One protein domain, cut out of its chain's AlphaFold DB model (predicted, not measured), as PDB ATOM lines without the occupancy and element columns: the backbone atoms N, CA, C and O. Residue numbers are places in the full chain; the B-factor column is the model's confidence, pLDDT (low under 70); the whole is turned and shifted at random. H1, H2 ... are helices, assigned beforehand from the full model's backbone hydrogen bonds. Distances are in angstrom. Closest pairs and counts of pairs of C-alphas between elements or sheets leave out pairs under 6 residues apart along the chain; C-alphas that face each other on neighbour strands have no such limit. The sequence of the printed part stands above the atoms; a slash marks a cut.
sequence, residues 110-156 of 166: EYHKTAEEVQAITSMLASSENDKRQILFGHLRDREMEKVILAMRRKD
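What this domain is: This is residues 110 to 156 of the 166 residues of the protein "Cyclic nucleotide-binding domain-containing protein" of Perkinsus olseni (UniProt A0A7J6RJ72). Three short helices turn steeply from one to the next: H1 makes one side, H2 folds across at its last residues, and H3 comes back to the middle part of H1, which packs on both of the others. No two of the helices lie side by side, and H2 and H3 come near each other at one pair of C-alphas. The printed part has 47 residues, with three named helices in the order H1, H2, H3 and no named strand, and its class is all helix. It is compact, with a radius of gyration of the C-alphas of 10.6 A, and rounded, with spans of 27 by 23 by 17 A.

Where its parts are: After residues 110 to 114, H1 holds residues 115 to 126 and is 16.2 A long; its first C-alpha, of Ala 115, is at (182.047, 264.603, 146.213). H2 holds residues 131 to 137 and is 10.2 A long. H3 holds residues 142 to 151 and is 14.2 A long, and its last C-alpha, of Ala 151, is at (167.931, 267.729, 146.475).

How they stand to each other: H1 touches H2 with residues 125 to 126 alone; the closest C-alphas, of Leu 125 and Arg 133, are 6.2 A apart. They run opposite ways at a steep tilt of 60 degrees. H1 touches H3 with residues 118 to 122 alone, and the closest C-alphas, of Val 118 and Ile 149, are 6.7 A apart. They run opposite ways at a tilt of 68 degrees, only just steep. H2 and H3 are close but not clearly touching, with the C-alphas of Phe 137 and Met 145 closest at 7.4 A, and stand about perpendicular at 84 degrees. In H1 and H3 every O i to N i+4 pair is within hydrogen-bond range; in H2, 2 of 3 are.

The domain as a whole: The two C-alphas farthest apart, of His 139 and Asp 156, are 29.2 A apart. The links H1 to H2 and H2 to H3 are tight, with 4 residues each. The printed part has no cut. Its mean pLDDT is 94.3, and no printed residue is under 70.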
ATOM      1  N   GLU A 110     168.315 270.463 150.723       97.56
ATOM      2  CA  GLU A 110     169.732 270.142 150.567       97.56
ATOM      3  C   GLU A 110     170.070 268.957 151.466       97.56
ATOM      4  O   GLU A 110     169.931 269.013 152.690       97.56
ATOM      5  N   TYR A 111     170.494 267.856 150.852       97.94
ATOM      6  CA  TYR A 111     171.019 266.699 151.561       97.94
ATOM      7  C   TYR A 111     172.533 266.679 151.407       97.94
ATOM      8  O   TYR A 111     173.047 266.757 150.294       97.94
ATOM      9  N   HIS A 112     173.245 266.534 152.524       97.25
ATOM     10  CA  HIS A 112     174.696 266.408 152.502       97.25
ATOM     11  C   HIS A 112     175.112 265.179 151.679       97.25
ATOM     12  O   HIS A 112     174.610 264.075 151.909       97.25
ATOM     13  N   LYS A 113     176.026 265.382 150.729       97.81
ATOM     14  CA  LYS A 113     176.590 264.348 149.855       97.81
ATOM     15  C   LYS A 113     178.094 264.490 149.796       97.81
ATOM     16  O   LYS A 113     178.614 265.604 149.856       97.81
ATOM     17  N   THR A 114     178.791 263.373 149.653       97.88
ATOM     18  CA  THR A 114     180.227 263.410 149.369       97.88
ATOM     19  C   THR A 114     180.469 263.791 147.905       97.88
ATOM     20  O   THR A 114     179.597 263.625 147.050       97.88
ATOM     21  N   ALA A 115     181.672 264.278 147.592       97.38
ATOM     22  CA  ALA A 115     182.047 264.603 146.213       97.38
ATOM     23  C   ALA A 115     181.939 263.380 145.280       97.38
ATOM     24  O   ALA A 115     181.512 263.505 144.134       97.38
ATOM     25  N   GLU A 116     182.255 262.189 145.795       97.62
ATOM     26  CA  GLU A 116     182.140 260.925 145.062       97.62
ATOM     27  C   GLU A 116     180.680 260.591 144.727       97.62
ATOM     28  O   GLU A 116     180.372 260.208 143.598       97.62
ATOM     29  N   GLU A 117     179.757 260.787 145.675       97.38
ATOM     30  CA  GLU A 117     178.325 260.577 145.443       97.38
ATOM     31  C   GLU A 117     177.770 261.565 144.414       97.38
ATOM     32  O   GLU A 117     177.014 261.170 143.524       97.38
ATOM     33  N   VAL A 118     178.161 262.840 144.504       97.25
ATOM     34  CA  VAL A 118     177.759 263.869 143.534       97.25
ATOM     35  C   VAL A 118     178.244 263.496 142.137       97.25
ATOM     36  O   VAL A 118     177.455 263.521 141.188       97.25
ATOM     37  N   GLN A 119     179.506 263.085 141.998       97.12
ATOM     38  CA  GLN A 119     180.065 262.674 140.713       97.12
ATOM     39  C   GLN A 119     179.369 261.423 140.158       97.12
ATOM     40  O   GLN A 119     179.038 261.380 138.972       97.12
ATOM     41  N   ALA A 120     179.090 260.427 141.002       96.31
ATOM     42  CA  ALA A 120     178.384 259.215 140.594       96.31
ATOM     43  C   ALA A 120     176.966 259.520 140.081       96.31
ATOM     44  O   ALA A 120     176.564 259.021 139.026       96.31
ATOM     45  N   ILE A 121     176.218 260.378 140.785       96.12
ATOM     46  CA  ILE A 121     174.875 260.798 140.360       96.12
ATOM     47  C   ILE A 121     174.962 261.624 139.072       96.12
ATOM     48  O   ILE A 121     174.167 261.396 138.161       96.12
ATOM     49  N   THR A 122     175.942 262.523 138.958       95.88
ATOM     50  CA  THR A 122     176.162 263.332 137.749       95.88
ATOM     51  C   THR A 122     176.376 262.440 136.529       95.88
ATOM     52  O   THR A 122     175.652 262.571 135.546       95.88
ATOM     53  N   SER A 123     177.289 261.469 136.610       94.38
ATOM     54  CA  SER A 123     177.545 260.510 135.527       94.38
ATOM     55  C   SER A 123     176.301 259.688 135.175       94.38
ATOM     56  O   SER A 123     176.023 259.446 134.002       94.38
ATOM     57  N   MET A 124     175.503 259.297 136.174       94.06
ATOM     58  CA  MET A 124     174.250 258.565 135.962       94.06
ATOM     59  C   MET A 124     173.174 259.415 135.258       94.06
ATOM     60  O   MET A 124     172.372 258.876 134.492       94.06
ATOM     61  N   LEU A 125     173.108 260.721 135.534       93.56
ATOM     62  CA  LEU A 125     172.146 261.637 134.910       93.56
ATOM     63  C   LEU A 125     172.597 262.109 133.521       93.56
ATOM     64  O   LEU A 125     171.743 262.307 132.659       93.56
ATOM     65  N   ALA A 126     173.906 262.249 133.303       90.00
ATOM     66  CA  ALA A 126     174.497 262.687 132.040       90.00
ATOM     67  C   ALA A 126     174.706 261.548 131.023       90.00
ATOM     68  O   ALA A 126     174.911 261.822 129.843       90.00
ATOM     69  N   SER A 127     174.669 260.279 131.455       89.50
ATOM     70  CA  SER A 127     174.845 259.140 130.549       89.50
ATOM     71  C   SER A 127     173.738 259.087 129.490       89.50
ATOM     72  O   SER A 127     172.552 258.943 129.805       89.50
ATOM     73  N   SER A 128     174.150 259.140 128.221       75.62
ATOM     74  CA  SER A 128     173.281 259.058 127.042       75.62
ATOM     75  C   SER A 128     172.661 257.678 126.832       75.62
ATOM     76  O   SER A 128     171.801 257.525 125.979       75.62
ATOM     77  N   GLU A 129     173.058 256.663 127.602       83.94
ATOM     78  CA  GLU A 129     172.436 255.334 127.534       83.94
ATOM     79  C   GLU A 129     170.974 255.341 128.027       83.94
ATOM     80  O   GLU A 129     170.249 254.367 127.842       83.94
ATOM     81  N   ASN A 130     170.522 256.433 128.664       77.19
ATOM     82  CA  ASN A 130     169.162 256.589 129.176       77.19
ATOM     83  C   ASN A 130     168.455 257.816 128.570       77.19
ATOM     84  O   ASN A 130     168.306 258.837 129.248       77.19
ATOM     85  N   ASP A 131     167.922 257.687 127.350       84.75
ATOM     86  CA  ASP A 131     167.216 258.753 126.604       84.75
ATOM     87  C   ASP A 131     166.207 259.547 127.455       84.75
ATOM     88  O   ASP A 131     166.101 260.771 127.374       84.75
ATOM     89  N   LYS A 132     165.482 258.855 128.344       88.12
ATOM     90  CA  LYS A 132     164.465 259.469 129.213       88.12
ATOM     91  C   LYS A 132     165.045 260.514 130.168       88.12
ATOM     92  O   LYS A 132     164.371 261.495 130.470       88.12
ATOM     93  N   ARG A 133     166.269 260.309 130.666       90.75
ATOM     94  CA  ARG A 133     166.927 261.259 131.579       90.75
ATOM     95  C   ARG A 133     167.436 262.471 130.817       90.75
ATOM     96  O   ARG A 133     167.308 263.584 131.319       90.75
ATOM     97  N   GLN A 134     167.929 262.267 129.599       91.50
ATOM     98  CA  GLN A 134     168.389 263.354 128.743       91.50
ATOM     99  C   GLN A 134     167.255 264.328 128.400       91.50
ATOM    100  O   GLN A 134     167.472 265.534 128.423       91.50
ATOM    101  N   ILE A 135     166.032 263.832 128.181       92.81
ATOM    102  CA  ILE A 135     164.857 264.691 127.956       92.81
ATOM    103  C   ILE A 135     164.575 265.597 129.167       92.81
ATOM    104  O   ILE A 135     164.215 266.758 128.997       92.81
ATOM    105  N   LEU A 136     164.733 265.080 130.390       94.50
ATOM    106  CA  LEU A 136     164.407 265.819 131.613       94.50
ATOM    107  C   LEU A 136     165.532 266.757 132.071       94.50
ATOM    108  O   LEU A 136     165.247 267.838 132.580       94.50
ATOM    109  N   PHE A 137     166.794 266.352 131.915       95.69
ATOM    110  CA  PHE A 137     167.940 267.043 132.516       95.69
ATOM    111  C   PHE A 137     168.959 267.581 131.503       95.69
ATOM    112  O   PHE A 137     169.838 268.346 131.887       95.69
ATOM    113  N   GLY A 138     168.851 267.236 130.217       93.69
ATOM    114  CA  GLY A 138     169.838 267.594 129.188       93.69
ATOM    115  C   GLY A 138     169.912 269.086 128.848       93.69
ATOM    116  O   GLY A 138     170.837 269.510 128.163       93.69
ATOM    117  N   HIS A 139     168.956 269.885 129.324       94.88
ATOM    118  CA  HIS A 139     168.925 271.338 129.139       94.88
ATOM    119  C   HIS A 139     169.329 272.124 130.392       94.88
ATOM    120  O   HIS A 139     169.359 273.354 130.350       94.88
ATOM    121  N   LEU A 140     169.619 271.440 131.503       96.06
ATOM    122  CA  LEU A 140     170.037 272.093 132.739       96.06
ATOM    123  C   LEU A 140     171.507 272.496 132.663       96.06
ATOM    124  O   LEU A 140     172.347 271.744 132.167       96.06
ATOM    125  N   ARG A 141     171.829 273.671 133.200       96.62
ATOM    126  CA  ARG A 141     173.221 274.100 133.392       96.62
ATOM    127  C   ARG A 141     173.828 273.361 134.583       96.62
ATOM    128  O   ARG A 141     173.105 272.976 135.498       96.62
ATOM    129  N   ASP A 142     175.155 273.282 134.648       95.62
ATOM    130  CA  ASP A 142     175.869 272.569 135.723       95.62
ATOM    131  C   ASP A 142     175.424 272.998 137.133       95.62
ATOM    132  O   ASP A 142     175.165 272.159 137.991       95.62
ATOM    133  N   ARG A 143     175.220 274.306 137.353       96.19
ATOM    134  CA  ARG A 143     174.736 274.845 138.641       96.19
ATOM    135  C   ARG A 143     173.317 274.395 139.002       96.19
ATOM    136  O   ARG A 143     172.977 274.300 140.176       96.19
ATOM    137  N   GLU A 144     172.453 274.199 138.011       96.19
ATOM    138  CA  GLU A 144     171.071 273.749 138.219       96.19
ATOM    139  C   GLU A 144     171.037 272.236 138.431       96.19
ATOM    140  O   GLU A 144     170.336 271.757 139.321       96.19
ATOM    141  N   MET A 145     171.859 271.507 137.673       96.44
ATOM    142  CA  MET A 145     172.083 270.076 137.853       96.44
ATOM    143  C   MET A 145     172.570 269.773 139.274       96.44
ATOM    144  O   MET A 145     172.007 268.909 139.942       96.44
ATOM    145  N   GLU A 146     173.555 270.520 139.778       96.50
ATOM    146  CA  GLU A 146     174.073 270.351 141.139       96.50
ATOM    147  C   GLU A 146     172.979 270.537 142.202       96.50
ATOM    148  O   GLU A 146     172.835 269.697 143.089       96.50
ATOM    149  N   LYS A 147     172.128 271.564 142.072       96.88
ATOM    150  CA  LYS A 147     170.982 271.768 142.981       96.88
ATOM    151  C   LYS A 147     170.018 270.582 142.975       96.88
ATOM    152  O   LYS A 147     169.554 270.171 144.036       96.88
ATOM    153  N   VAL A 148     169.723 270.021 141.801       97.25
ATOM    154  CA  VAL A 148     168.878 268.821 141.684       97.25
ATOM    155  C   VAL A 148     169.540 267.630 142.375       97.25
ATOM    156  O   VAL A 148     168.877 266.921 143.131       97.25
ATOM    157  N   ILE A 149     170.843 267.432 142.164       97.75
ATOM    158  CA  ILE A 149     171.604 266.345 142.789       97.75
ATOM    159  C   ILE A 149     171.568 266.477 144.312       97.75
ATOM    160  O   ILE A 149     171.247 265.502 144.990       97.75
ATOM    161  N   LEU A 150     171.829 267.665 144.856       97.69
ATOM    162  CA  LEU A 150     171.777 267.920 146.300       97.69
ATOM    163  C   LEU A 150     170.369 267.719 146.879       97.69
ATOM    164  O   LEU A 150     170.242 267.245 148.008       97.69
ATOM    165  N   ALA A 151     169.321 267.975 146.092       98.19
ATOM    166  CA  ALA A 151     167.931 267.729 146.475       98.19
ATOM    167  C   ALA A 151     167.496 266.258 146.410       98.19
ATOM    168  O   ALA A 151     166.452 265.896 146.963       98.19
ATOM    169  N   MET A 152     168.275 265.372 145.783       97.81
ATOM    170  CA  MET A 152     167.971 263.941 145.763       97.81
ATOM    171  C   MET A 152     168.273 263.284 147.113       97.81
ATOM    172  O   MET A 152     169.356 263.435 147.678       97.81
ATOM    173  N   ARG A 153     167.357 262.446 147.600       97.12
ATOM    174  CA  ARG A 153     167.554 261.649 148.818       97.12
ATOM    175  C   ARG A 153     167.793 260.180 148.479       97.12
ATOM    176  O   ARG A 153     167.077 259.608 147.659       97.12
ATOM    177  N   ARG A 154     168.743 259.544 149.167       95.62
ATOM    178  CA  ARG A 154     168.900 258.086 149.131       95.62
ATOM    179  C   ARG A 154     167.700 257.420 149.810       95.62
ATOM    180  O   ARG A 154     167.232 257.877 150.853       95.62
ATOM    181  N   LYS A 155     167.189 256.349 149.206       96.56
ATOM    182  CA  LYS A 155     166.148 255.501 149.790       96.56
ATOM    183  C   LYS A 155     166.646 254.065 149.768       96.56
ATOM    184  O   LYS A 155     166.794 253.493 148.693       96.56
ATOM    185  N   ASP A 156     166.902 253.508 150.944       97.12
ATOM    186  CA  ASP A 156     167.189 252.085 151.078       97.12
ATOM    187  C   ASP A 156     165.861 251.314 151.052       97.12
ATOM    188  O   ASP A 156     164.867 251.745 151.638       97.12
TER     189      ASP A 156